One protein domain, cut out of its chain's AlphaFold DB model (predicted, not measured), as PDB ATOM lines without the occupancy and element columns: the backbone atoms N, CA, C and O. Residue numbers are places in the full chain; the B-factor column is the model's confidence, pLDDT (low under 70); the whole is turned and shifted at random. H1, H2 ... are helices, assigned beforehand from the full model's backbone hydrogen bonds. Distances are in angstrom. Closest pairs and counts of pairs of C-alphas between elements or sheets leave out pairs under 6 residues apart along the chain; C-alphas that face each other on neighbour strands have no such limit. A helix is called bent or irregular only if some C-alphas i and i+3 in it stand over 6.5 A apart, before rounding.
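What this domain is: This is residues 92 to 182 of the 326 residues of an uncharacterized protein of Deltaproteobacteria bacterium (UniProt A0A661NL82). Helices H1 and H4 lie side by side, H5 crosses H4 steeply, H2 and H6 lie toward opposite ends of the longest axis, and short H3 sits near the middle. The printed part has 91 residues, H1 to H6 in order and no named strand; it is all helix and compact, with radius of gyration of the C-alphas 12.6 A and spans 38 by 26 by 22 A.

How they stand to each other: H1, residues 92 to 105, touches H2, residues 110 to 117; closest C-alphas Cys 101 and Val 110, 5.3 A. H1 touches H4, residues 135 to 145, at a shallow 20 degrees, the same way; closest C-alphas Val 96 and Gly 142, 5.3 A. H4 touches H5, residues 151 to 165, at a steep 51 degrees, opposite ways; closest C-alphas Ile 141 and Ala 159, 5.6 A. H6, residues 170 to 181, touches H5 with 170 to 173 alone; closest C-alphas Leu 164 and Glu 170, 6.7 A. H3, residues 126 to 130, touches H6; closest C-alphas Val 129 and Leu 180, 6.5 A. Each O i to N i+4 pair is within hydrogen-bond range except in H5, 9 of 11.

Where its parts are: H1 spans 19.7 A from C-alpha 92 (24.537, -41.598, 0.333); H6 spans 16.1 A to C-alpha 181 (42.677, -52.968, -2.606). H5, 18.0 A, is irregular: C-alphas 153 and 156 are 7.9 A apart.

The domain as a whole: The printed part has no cut or long link; no printed residue is under 70 in pLDDT.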
ATOM      1  N   THR A  92      24.443 -40.558  -0.702       97.56
ATOM      2  CA  THR A  92      24.537 -41.598   0.333       97.56
ATOM      3  C   THR A  92      25.990 -41.883   0.714       97.56
ATOM      4  O   THR A  92      26.326 -41.923   1.898       97.56
ATOM      5  N   HIS A  93      26.882 -41.987  -0.276       96.88
ATOM      6  CA  HIS A  93      28.318 -42.163  -0.037       96.88
ATOM      7  C   HIS A  93      28.909 -40.995   0.752       96.88
ATOM      8  O   HIS A  93      29.629 -41.205   1.728       96.88
ATOM      9  N   LEU A  94      28.579 -39.760   0.363       97.00
ATOM     10  CA  LEU A  94      29.045 -38.559   1.055       97.00
ATOM     11  C   LEU A  94      28.504 -38.482   2.490       97.00
ATOM     12  O   LEU A  94      29.240 -38.096   3.395       97.00
ATOM     13  N   ALA A  95      27.246 -38.872   2.716       97.38
ATOM     14  CA  ALA A  95      26.639 -38.887   4.044       97.38
ATOM     15  C   ALA A  95      27.303 -39.913   4.976       97.38
ATOM     16  O   ALA A  95      27.609 -39.597   6.128       97.38
ATOM     17  N   VAL A  96      27.572 -41.126   4.481       96.75
ATOM     18  CA  VAL A  96      28.261 -42.169   5.256       96.75
ATOM     19  C   VAL A  96      29.720 -41.797   5.509       96.75
ATOM     20  O   VAL A  96      30.176 -41.918   6.644       96.75
ATOM     21  N   ALA A  97      30.429 -41.259   4.515       96.19
ATOM     22  CA  ALA A  97      31.784 -40.739   4.697       96.19
ATOM     23  C   ALA A  97      31.826 -39.635   5.765       96.19
ATOM     24  O   ALA A  97      32.661 -39.683   6.665       96.19
ATOM     25  N   ALA A  98      30.872 -38.698   5.741       96.44
ATOM     26  CA  ALA A  98      30.780 -37.643   6.746       96.44
ATOM     27  C   ALA A  98      30.533 -38.216   8.149       96.44
ATOM     28  O   ALA A  98      31.158 -37.766   9.107       96.44
ATOM     29  N   LYS A  99      29.680 -39.242   8.272       96.19
ATOM     30  CA  LYS A  99      29.433 -39.954   9.536       96.19
ATOM     31  C   LYS A  99      30.700 -40.649  10.050       96.19
ATOM     32  O   LYS A  99      31.011 -40.531  11.232       96.19
ATOM     33  N   ILE A 100      31.440 -41.336   9.178       94.56
ATOM     34  CA  ILE A 100      32.718 -41.981   9.520       94.56
ATOM     35  C   ILE A 100      33.728 -40.928   9.976       94.56
ATOM     36  O   ILE A 100      34.315 -41.065  11.043       94.56
ATOM     37  N   CYS A 101      33.896 -39.853   9.209       95.31
ATOM     38  CA  CYS A 101      34.810 -38.770   9.543       95.31
ATOM     39  C   CYS A 101      34.447 -38.091  10.869       95.31
ATOM     40  O   CYS A 101      35.331 -37.864  11.690       95.31
ATOM     41  N   ASP A 102      33.170 -37.808  11.122       95.88
ATOM     42  CA  ASP A 102      32.710 -37.226  12.388       95.88
ATOM     43  C   ASP A 102      33.032 -38.144  13.574       95.88
ATOM     44  O   ASP A 102      33.671 -37.724  14.539       95.88
ATOM     45  N   VAL A 103      32.689 -39.430  13.470       94.38
ATOM     46  CA  VAL A 103      32.912 -40.398  14.549       94.38
ATOM     47  C   VAL A 103      34.401 -40.666  14.774       94.38
ATOM     48  O   VAL A 103      34.857 -40.638  15.916       94.38
ATOM     49  N   CYS A 104      35.181 -40.878  13.715       91.94
ATOM     50  CA  CYS A 104      36.585 -41.276  13.825       91.94
ATOM     51  C   CYS A 104      37.529 -40.136  14.178       91.94
ATOM     52  O   CYS A 104      38.566 -40.370  14.797       91.94
ATOM     53  N   THR A 105      37.166 -38.899  13.850       92.31
ATOM     54  CA  THR A 105      37.936 -37.725  14.269       92.31
ATOM     55  C   THR A 105      37.446 -37.126  15.591       92.31
ATOM     56  O   THR A 105      38.031 -36.169  16.102       92.31
ATOM     57  N   GLY A 106      36.360 -37.662  16.162       92.00
ATOM     58  CA  GLY A 106      35.696 -37.082  17.329       92.00
ATOM     59  C   GLY A 106      35.113 -35.690  17.055       92.00
ATOM     60  O   GLY A 106      35.081 -34.854  17.960       92.00
ATOM     61  N   GLY A 107      34.705 -35.433  15.808       90.06
ATOM     62  CA  GLY A 107      34.143 -34.172  15.322       90.06
ATOM     63  C   GLY A 107      35.171 -33.091  14.963       90.06
ATOM     64  O   GLY A 107      34.789 -31.953  14.690       90.06
ATOM     65  N   PHE A 108      36.473 -33.401  14.972       87.94
ATOM     66  CA  PHE A 108      37.538 -32.440  14.672       87.94
ATOM     67  C   PHE A 108      38.195 -32.726  13.321       87.94
ATOM     68  O   PHE A 108      38.888 -33.718  13.161       87.94
ATOM     69  N   GLY A 109      38.072 -31.805  12.368       90.62
ATOM     70  CA  GLY A 109      38.710 -31.959  11.056       90.62
ATOM     71  C   GLY A 109      37.926 -32.852  10.090       90.62
ATOM     72  O   GLY A 109      38.501 -33.587   9.288       90.62
ATOM     73  N   VAL A 110      36.592 -32.810  10.188       92.94
ATOM     74  CA  VAL A 110      35.686 -33.522   9.274       92.94
ATOM     75  C   VAL A 110      35.897 -33.062   7.832       92.94
ATOM     76  O   VAL A 110      35.880 -33.897   6.934       92.94
ATOM     77  N   ASP A 111      36.158 -31.773   7.606       93.75
ATOM     78  CA  ASP A 111      36.404 -31.226   6.269       93.75
ATOM     79  C   ASP A 111      37.694 -31.800   5.658       93.75
ATOM     80  O   ASP A 111      37.696 -32.238   4.506       93.75
ATOM     81  N   GLU A 112      38.782 -31.862   6.435       93.12
ATOM     82  CA  GLU A 112      40.040 -32.475   6.008       93.12
ATOM     83  C   GLU A 112      39.865 -33.976   5.759       93.12
ATOM     84  O   GLU A 112      40.271 -34.459   4.701       93.12
ATOM     85  N   CYS A 113      39.202 -34.694   6.671       94.50
ATOM     86  CA  CYS A 113      38.902 -36.116   6.509       94.50
ATOM     87  C   CYS A 113      38.085 -36.377   5.236       94.50
ATOM     88  O   CYS A 113      38.472 -37.211   4.425       94.50
ATOM     89  N   MET A 114      37.016 -35.612   4.997       94.69
ATOM     90  CA  MET A 114      36.187 -35.727   3.795       94.69
ATOM     91  C   MET A 114      36.972 -35.446   2.513       94.69
ATOM     92  O   MET A 114      36.748 -36.109   1.501       94.69
ATOM     93  N   SER A 115      37.901 -34.486   2.550       92.69
ATOM     94  CA  SER A 115      38.719 -34.139   1.383       92.69
ATOM     95  C   SER A 115      39.661 -35.268   0.956       92.69
ATOM     96  O   SER A 115      39.947 -35.397  -0.234       92.69
ATOM     97  N   VAL A 116      40.107 -36.100   1.905       93.19
ATOM     98  CA  VAL A 116      40.985 -37.243   1.629       93.19
ATOM     99  C   VAL A 116      40.223 -38.561   1.523       93.19
ATOM    100  O   VAL A 116      40.731 -39.474   0.890       93.19
ATOM    101  N   PHE A 117      39.007 -38.677   2.064       93.06
ATOM    102  CA  PHE A 117      38.289 -39.953   2.194       93.06
ATOM    103  C   PHE A 117      38.146 -40.730   0.875       93.06
ATOM    104  O   PHE A 117      38.338 -41.941   0.852       93.06
ATOM    105  N   PHE A 118      37.837 -40.031  -0.221       91.19
ATOM    106  CA  PHE A 118      37.720 -40.604  -1.570       91.19
ATOM    107  C   PHE A 118      38.961 -40.367  -2.440       91.19
ATOM    108  O   PHE A 118      38.930 -40.603  -3.644       91.19
ATOM    109  N   SER A 119      40.046 -39.858  -1.854       88.88
ATOM    110  CA  SER A 119      41.317 -39.700  -2.554       88.88
ATOM    111  C   SER A 119      42.078 -41.023  -2.605       88.88
ATOM    112  O   SER A 119      42.104 -41.781  -1.632       88.88
ATOM    113  N   GLU A 120      42.773 -41.247  -3.719       81.44
ATOM    114  CA  GLU A 120      43.694 -42.378  -3.896       81.44
ATOM    115  C   GLU A 120      44.880 -42.337  -2.923       81.44
ATOM    116  O   GLU A 120      45.498 -43.357  -2.656       81.44
ATOM    117  N   THR A 121      45.190 -41.165  -2.365       81.75
ATOM    118  CA  THR A 121      46.313 -40.970  -1.439       81.75
ATOM    119  C   THR A 121      45.920 -41.138   0.027       81.75
ATOM    120  O   THR A 121      46.663 -40.693   0.898       81.75
ATOM    121  N   SER A 122      44.727 -41.656   0.324       78.88
ATOM    122  CA  SER A 122      44.301 -41.837   1.710       78.88
ATOM    123  C   SER A 122      44.734 -43.185   2.257       78.88
ATOM    124  O   SER A 122      44.373 -44.222   1.711       78.88
ATOM    125  N   ASP A 123      45.405 -43.161   3.406       76.00
ATOM    126  CA  ASP A 123      45.793 -44.370   4.148       76.00
ATOM    127  C   ASP A 123      44.577 -45.224   4.546       76.00
ATOM    128  O   ASP A 123      44.684 -46.419   4.801       76.00
ATOM    129  N   LEU A 124      43.389 -44.612   4.621       73.81
ATOM    130  CA  LEU A 124      42.165 -45.325   4.959       73.81
ATOM    131  C   LEU A 124      41.665 -46.194   3.801       73.81
ATOM    132  O   LEU A 124      41.017 -47.192   4.092       73.81
ATOM    133  N   GLN A 125      41.888 -45.812   2.533       81.94
ATOM    134  CA  GLN A 125      41.380 -46.443   1.292       81.94
ATOM    135  C   GLN A 125      39.876 -46.827   1.271       81.94
ATOM    136  O   GLN A 125      39.357 -47.322   0.271       81.94
ATOM    137  N   LEU A 126      39.126 -46.543   2.339       86.00
ATOM    138  CA  LEU A 126      37.732 -46.922   2.534       86.00
ATOM    139  C   LEU A 126      36.825 -46.280   1.493       86.00
ATOM    140  O   LEU A 126      35.873 -46.913   1.052       86.00
ATOM    141  N   GLY A 127      37.111 -45.043   1.078       89.31
ATOM    142  CA  GLY A 127      36.339 -44.393   0.025       89.31
ATOM    143  C   GLY A 127      36.403 -45.159  -1.292       89.31
ATOM    144  O   GLY A 127      35.368 -45.319  -1.931       89.31
ATOM    145  N   ILE A 128      37.570 -45.698  -1.658       89.44
ATOM    146  CA  ILE A 128      37.742 -46.501  -2.878       89.44
ATOM    147  C   ILE A 128      36.951 -47.807  -2.783       89.44
ATOM    148  O   ILE A 128      36.307 -48.195  -3.751       89.44
ATOM    149  N   VAL A 129      36.942 -48.450  -1.612       89.88
ATOM    150  CA  VAL A 129      36.200 -49.703  -1.385       89.88
ATOM    151  C   VAL A 129      34.686 -49.475  -1.325       89.88
ATOM    152  O   VAL A 129      33.920 -50.329  -1.763       89.88
ATOM    153  N   LEU A 130      34.232 -48.329  -0.803       93.75
ATOM    154  CA  LEU A 130      32.807 -48.008  -0.693       93.75
ATOM    155  C   LEU A 130      32.204 -47.527  -2.013       93.75
ATOM    156  O   LEU A 130      31.066 -47.878  -2.292       93.75
ATOM    157  N   LEU A 131      32.946 -46.761  -2.821       95.00
ATOM    158  CA  LEU A 131      32.482 -46.231  -4.109       95.00
ATOM    159  C   LEU A 131      31.803 -47.247  -5.037       95.00
ATOM    160  O   LEU A 131      30.783 -46.883  -5.614       95.00
ATOM    161  N   PRO A 132      32.319 -48.474  -5.246       95.38
ATOM    162  CA  PRO A 132      31.683 -49.447  -6.130       95.38
ATOM    163  C   PRO A 132      30.360 -50.004  -5.592       95.38
ATOM    164  O   PRO A 132      29.601 -50.601  -6.357       95.38
ATOM    165  N   LEU A 133      30.069 -49.826  -4.304       95.94
ATOM    166  CA  LEU A 133      28.891 -50.386  -3.660       95.94
ATOM    167  C   LEU A 133      27.645 -49.537  -3.940       95.94
ATOM    168  O   LEU A 133      27.704 -48.334  -4.188       95.94
ATOM    169  N   SER A 134      26.486 -50.181  -3.904       96.75
ATOM    170  CA  SER A 134      25.187 -49.525  -4.008       96.75
ATOM    171  C   SER A 134      24.889 -48.693  -2.762       96.75
ATOM    172  O   SER A 134      25.349 -48.993  -1.659       96.75
ATOM    173  N   ASP A 135      24.047 -47.675  -2.929       97.44
ATOM    174  CA  ASP A 135      23.621 -46.798  -1.839       97.44
ATOM    175  C   ASP A 135      23.022 -47.579  -0.655       97.44
ATOM    176  O   ASP A 135      23.333 -47.272   0.494       97.44
ATOM    177  N   ASP A 136      22.235 -48.629  -0.914       96.88
ATOM    178  CA  ASP A 136      21.631 -49.458   0.137       96.88
ATOM    179  C   ASP A 136      22.693 -50.179   0.985       96.88
ATOM    180  O   ASP A 136      22.591 -50.236   2.214       96.88
ATOM    181  N   VAL A 137      23.742 -50.706   0.345       96.19
ATOM    182  CA  VAL A 137      24.845 -51.388   1.034       96.19
ATOM    183  C   VAL A 137      25.702 -50.390   1.804       96.19
ATOM    184  O   VAL A 137      26.032 -50.636   2.965       96.19
ATOM    185  N   VAL A 138      26.024 -49.245   1.201       96.88
ATOM    186  CA  VAL A 138      26.807 -48.184   1.847       96.88
ATOM    187  C   VAL A 138      26.079 -47.635   3.067       96.88
ATOM    188  O   VAL A 138      26.680 -47.522   4.136       96.88
ATOM    189  N   GLN A 139      24.779 -47.362   2.945       97.38
ATOM    190  CA  GLN A 139      23.940 -46.932   4.060       97.38
ATOM    191  C   GLN A 139      23.960 -47.966   5.188       97.38
ATOM    192  O   GLN A 139      24.153 -47.609   6.350       97.38
ATOM    193  N   LYS A 140      23.832 -49.252   4.849       95.94
ATOM    194  CA  LYS A 140      23.864 -50.336   5.829       95.94
ATOM    195  C   LYS A 140      25.205 -50.449   6.549       95.94
ATOM    196  O   LYS A 140      25.213 -50.574   7.768       95.94
ATOM    197  N   ILE A 141      26.325 -50.333   5.836       95.00
ATOM    198  CA  ILE A 141      27.661 -50.257   6.452       95.00
ATOM    199  C   ILE A 141      27.734 -49.044   7.387       95.00
ATOM    200  O   ILE A 141      28.199 -49.156   8.519       95.00
ATOM    201  N   GLY A 142      27.235 -47.890   6.943       95.44
ATOM    202  CA  GLY A 142      27.156 -46.691   7.768       95.44
ATOM    203  C   GLY A 142      26.358 -46.909   9.056       95.44
ATOM    204  O   GLY A 142      26.746 -46.403  10.107       95.44
ATOM    205  N   ASP A 143      25.259 -47.652   9.008       95.81
ATOM    206  CA  ASP A 143      24.389 -47.894  10.160       95.81
ATOM    207  C   ASP A 143      24.916 -48.978  11.105       95.81
ATOM    208  O   ASP A 143      24.901 -48.773  12.321       95.81
ATOM    209  N   ASP A 144      25.437 -50.078  10.562       95.19
ATOM    210  CA  ASP A 144      25.892 -51.234  11.338       95.19
ATOM    211  C   ASP A 144      27.323 -51.051  11.881       95.19
ATOM    212  O   ASP A 144      27.637 -51.544  12.966       95.19
ATOM    213  N   CYS A 145      28.188 -50.322  11.164       95.00
ATOM    214  CA  CYS A 145      29.624 -50.249  11.466       95.00
ATOM    215  C   CYS A 145      30.104 -48.908  12.031       95.00
ATOM    216  O   CYS A 145      31.249 -48.802  12.478       95.00
ATOM    217  N   VAL A 146      29.263 -47.872  12.030       94.38
ATOM    218  CA  VAL A 146      29.644 -46.519  12.469       94.38
ATOM    219  C   VAL A 146      28.758 -46.094  13.635       94.38
ATOM    220  O   VAL A 146      27.798 -45.335  13.479       94.38
ATOM    221  N   SER A 147      29.068 -46.626  14.818       91.44
ATOM    222  CA  SER A 147      28.309 -46.381  16.052       91.44
ATOM    223  C   SER A 147      29.081 -45.595  17.110       91.44
ATOM    224  O   SER A 147      28.465 -44.861  17.882       91.44
ATOM    225  N   ASP A 148      30.406 -45.746  17.178       89.50
ATOM    226  CA  ASP A 148      31.254 -45.088  18.173       89.50
ATOM    227  C   ASP A 148      32.715 -44.961  17.710       89.50
ATOM    228  O   ASP A 148      33.121 -45.509  16.691       89.50
ATOM    229  N   LEU A 149      33.523 -44.228  18.480       81.19
ATOM    230  CA  LEU A 149      34.927 -43.958  18.155       81.19
ATOM    231  C   LEU A 149      35.799 -45.232  18.110       81.19
ATOM    232  O   LEU A 149      36.866 -45.223  17.503       81.19
ATOM    233  N   LEU A 150      35.369 -46.325  18.755       82.38
ATOM    234  CA  LEU A 150      36.090 -47.600  18.728       82.38
ATOM    235  C   LEU A 150      35.856 -48.350  17.414       82.38
ATOM    236  O   LEU A 150      36.725 -49.115  16.995       82.38
ATOM    237  N   SER A 151      34.726 -48.106  16.745       88.06
ATOM    238  CA  SER A 151      34.371 -48.807  15.514       88.06
ATOM    239  C   SER A 151      35.323 -48.497  14.354       88.06
ATOM    240  O   SER A 151      35.517 -49.344  13.486       88.06
ATOM    241  N   CYS A 152      36.013 -47.355  14.394       88.44
ATOM    242  CA  CYS A 152      36.976 -46.909  13.386       88.44
ATOM    243  C   CYS A 152      38.136 -47.883  13.159       88.44
ATOM    244  O   CYS A 152      38.505 -48.138  12.017       88.44
ATOM    245  N   GLY A 153      38.667 -48.491  14.227       87.19
ATOM    246  CA  GLY A 153      39.732 -49.497  14.109       87.19
ATOM    247  C   GLY A 153      39.252 -50.843  13.554       87.19
ATOM    248  O   GLY A 153      40.062 -51.689  13.195       87.19
ATOM    249  N   THR A 154      37.936 -51.054  13.487       90.44
ATOM    250  CA  THR A 154      37.305 -52.310  13.048       90.44
ATOM    251  C   THR A 154      36.402 -52.131  11.831       90.44
ATOM    252  O   THR A 154      35.714 -53.071  11.437       90.44
ATOM    253  N   LEU A 155      36.381 -50.933  11.243       89.50
ATOM    254  CA  LEU A 155      35.414 -50.551  10.221       89.50
ATOM    255  C   LEU A 155      35.532 -51.436   8.977       89.50
ATOM    256  O   LEU A 155      34.515 -51.922   8.496       89.50
ATOM    257  N   VAL A 156      36.757 -51.734   8.530       87.62
ATOM    258  CA  VAL A 156      37.024 -52.651   7.405       87.62
ATOM    259  C   VAL A 156      36.466 -54.051   7.689       87.62
ATOM    260  O   VAL A 156      35.710 -54.592   6.886       87.62
ATOM    261  N   ASN A 157      36.746 -54.608   8.873       88.75
ATOM    262  CA  ASN A 157      36.258 -55.938   9.265       88.75
ATOM    263  C   ASN A 157      34.722 -55.986   9.365       88.75
ATOM    264  O   ASN A 157      34.093 -56.979   8.991       88.75
ATOM    265  N   CYS A 158      34.106 -54.914   9.866       92.69
ATOM    266  CA  CYS A 158      32.654 -54.805   9.947       92.69
ATOM    267  C   CYS A 158      32.012 -54.647   8.561       92.69
ATOM    268  O   CYS A 158      31.017 -55.312   8.273       92.69
ATOM    269  N   ALA A 159      32.595 -53.825   7.685       90.06
ATOM    270  CA  ALA A 159      32.140 -53.671   6.309       90.06
ATOM    271  C   ALA A 159      32.211 -55.012   5.562       90.06
ATOM    272  O   ALA A 159      31.208 -55.433   4.990       90.06
ATOM    273  N   GLY A 160      33.328 -55.744   5.677       86.56
ATOM    274  CA  GLY A 160      33.465 -57.099   5.134       86.56
ATOM    275  C   GLY A 160      32.383 -58.051   5.653       86.56
ATOM    276  O   GLY A 160      31.694 -58.702   4.872       86.56
ATOM    277  N   SER A 161      32.130 -58.053   6.966       89.19
ATOM    278  CA  SER A 161      31.054 -58.863   7.563       89.19
ATOM    279  C   SER A 161      29.659 -58.471   7.053       89.19
ATOM    280  O   SER A 161      28.796 -59.329   6.867       89.19
ATOM    281  N   THR A 162      29.429 -57.180   6.802       91.06
ATOM    282  CA  THR A 162      28.161 -56.657   6.269       91.06
ATOM    283  C   THR A 162      27.948 -57.085   4.819       91.06
ATOM    284  O   THR A 162      26.832 -57.469   4.463       91.06
ATOM    285  N   LEU A 163      29.012 -57.081   4.008       88.25
ATOM    286  CA  LEU A 163      29.009 -57.566   2.625       88.25
ATOM    287  C   LEU A 163      28.729 -59.071   2.556       88.25
ATOM    288  O   LEU A 163      27.833 -59.490   1.823       88.25
ATOM    289  N   LEU A 164      29.393 -59.872   3.394       90.44
ATOM    290  CA  LEU A 164      29.101 -61.306   3.521       90.44
ATOM    291  C   LEU A 164      27.640 -61.541   3.941       90.44
ATOM    292  O   LEU A 164      26.951 -62.407   3.401       90.44
ATOM    293  N   ALA A 165      27.107 -60.711   4.843       92.50
ATOM    294  CA  ALA A 165      25.702 -60.763   5.245       92.50
ATOM    295  C   ALA A 165      24.717 -60.295   4.153       92.50
ATOM    296  O   ALA A 165      23.517 -60.553   4.277       92.50
ATOM    297  N   GLN A 166      25.178 -59.614   3.095       89.62
ATOM    298  CA  GLN A 166      24.375 -59.343   1.892       89.62
ATOM    299  C   GLN A 166      24.317 -60.539   0.936       89.62
ATOM    300  O   GLN A 166      23.630 -60.477  -0.079       89.62
ATOM    301  N   GLY A 167      24.951 -61.657   1.297       89.31
ATOM    302  CA  GLY A 167      24.861 -62.902   0.550       89.31
ATOM    303  C   GLY A 167      25.912 -63.038  -0.543       89.31
ATOM    304  O   GLY A 167      25.732 -63.894  -1.405       89.31
ATOM    305  N   LEU A 168      26.993 -62.247  -0.510       91.56
ATOM    306  CA  LEU A 168      28.181 -62.594  -1.284       91.56
ATOM    307  C   LEU A 168      28.853 -63.815  -0.668       91.56
ATOM    308  O   LEU A 168      29.167 -63.796   0.525       91.56
ATOM    309  N   PRO A 169      29.111 -64.858  -1.463       92.31
ATOM    310  CA  PRO A 169      29.958 -65.950  -1.019       92.31
ATOM    311  C   PRO A 169      31.379 -65.459  -0.733       92.31
ATOM    312  O   PRO A 169      31.879 -64.557  -1.406       92.31
ATOM    313  N   GLU A 170      32.025 -66.076   0.260       89.50
ATOM    314  CA  GLU A 170      33.349 -65.676   0.764       89.50
ATOM    315  C   GLU A 170      34.384 -65.564  -0.362       89.50
ATOM    316  O   GLU A 170      35.020 -64.529  -0.493       89.50
ATOM    317  N   ASN A 171      34.448 -66.549  -1.266       90.75
ATOM    318  CA  ASN A 171      35.399 -66.533  -2.386       90.75
ATOM    319  C   ASN A 171      35.236 -65.309  -3.304       90.75
ATOM    320  O   ASN A 171      36.223 -64.745  -3.768       90.75
ATOM    321  N   THR A 172      33.997 -64.900  -3.586       91.94
ATOM    322  CA  THR A 172      33.716 -63.745  -4.451       91.94
ATOM    323  C   THR A 172      34.008 -62.439  -3.722       91.94
ATOM    324  O   THR A 172      34.532 -61.505  -4.328       91.94
ATOM    325  N   ALA A 173      33.714 -62.379  -2.420       90.12
ATOM    326  CA  ALA A 173      34.062 -61.238  -1.582       90.12
ATOM    327  C   ALA A 173      35.585 -61.057  -1.481       90.12
ATOM    328  O   ALA A 173      36.060 -59.950  -1.720       90.12
ATOM    329  N   ASP A 174      36.334 -62.129  -1.213       88.25
ATOM    330  CA  ASP A 174      37.798 -62.115  -1.128       88.25
ATOM    331  C   ASP A 174      38.407 -61.656  -2.457       88.25
ATOM    332  O   ASP A 174      39.173 -60.696  -2.494       88.25
ATOM    333  N   CYS A 175      37.968 -62.243  -3.576       89.88
ATOM    334  CA  CYS A 175      38.397 -61.819  -4.907       89.88
ATOM    335  C   CYS A 175      38.113 -60.336  -5.170       89.88
ATOM    336  O   CYS A 175      38.966 -59.630  -5.705       89.88
ATOM    337  N   LEU A 176      36.925 -59.841  -4.821       89.00
ATOM    338  CA  LEU A 176      36.579 -58.443  -5.050       89.00
ATOM    339  C   LEU A 176      37.439 -57.514  -4.183       89.00
ATOM    340  O   LEU A 176      37.994 -56.550  -4.701       89.00
ATOM    341  N   VAL A 177      37.578 -57.809  -2.889       86.81
ATOM    342  CA  VAL A 177      38.346 -56.985  -1.946       86.81
ATOM    343  C   VAL A 177      39.826 -56.965  -2.316       86.81
ATOM    344  O   VAL A 177      40.382 -55.880  -2.460       86.81
ATOM    345  N   ASP A 178      40.441 -58.123  -2.563       87.00
ATOM    346  CA  ASP A 178      41.865 -58.214  -2.901       87.00
ATOM    347  C   ASP A 178      42.205 -57.398  -4.157       87.00
ATOM    348  O   ASP A 178      43.202 -56.672  -4.197       87.00
ATOM    349  N   ASN A 179      41.345 -57.458  -5.178       88.44
ATOM    350  CA  ASN A 179      41.575 -56.742  -6.432       88.44
ATOM    351  C   ASN A 179      41.205 -55.250  -6.349       88.44
ATOM    352  O   ASN A 179      41.816 -54.438  -7.042       88.44
ATOM    353  N   LEU A 180      40.242 -54.863  -5.506       86.69
ATOM    354  CA  LEU A 180      39.925 -53.453  -5.250       86.69
ATOM    355  C   LEU A 180      40.998 -52.760  -4.405       86.69
ATOM    356  O   LEU A 180      41.292 -51.591  -4.641       86.69
ATOM    357  N   SER A 181      41.582 -53.471  -3.440       83.25
ATOM    358  CA  SER A 181      42.677 -52.968  -2.606       83.25
ATOM    359  C   SER A 181      44.010 -52.920  -3.352       83.25
ATOM    360  O   SER A 181      44.881 -52.131  -2.996       83.25
ATOM    361  N   ASN A 182      44.178 -53.722  -4.406       84.25
ATOM    362  CA  ASN A 182      45.370 -53.695  -5.246       84.25
ATOM    363  C   ASN A 182      45.022 -53.672  -6.747       84.25
ATOM    364  O   ASN A 182      45.286 -54.638  -7.469       84.25
TER     365      ASN A 182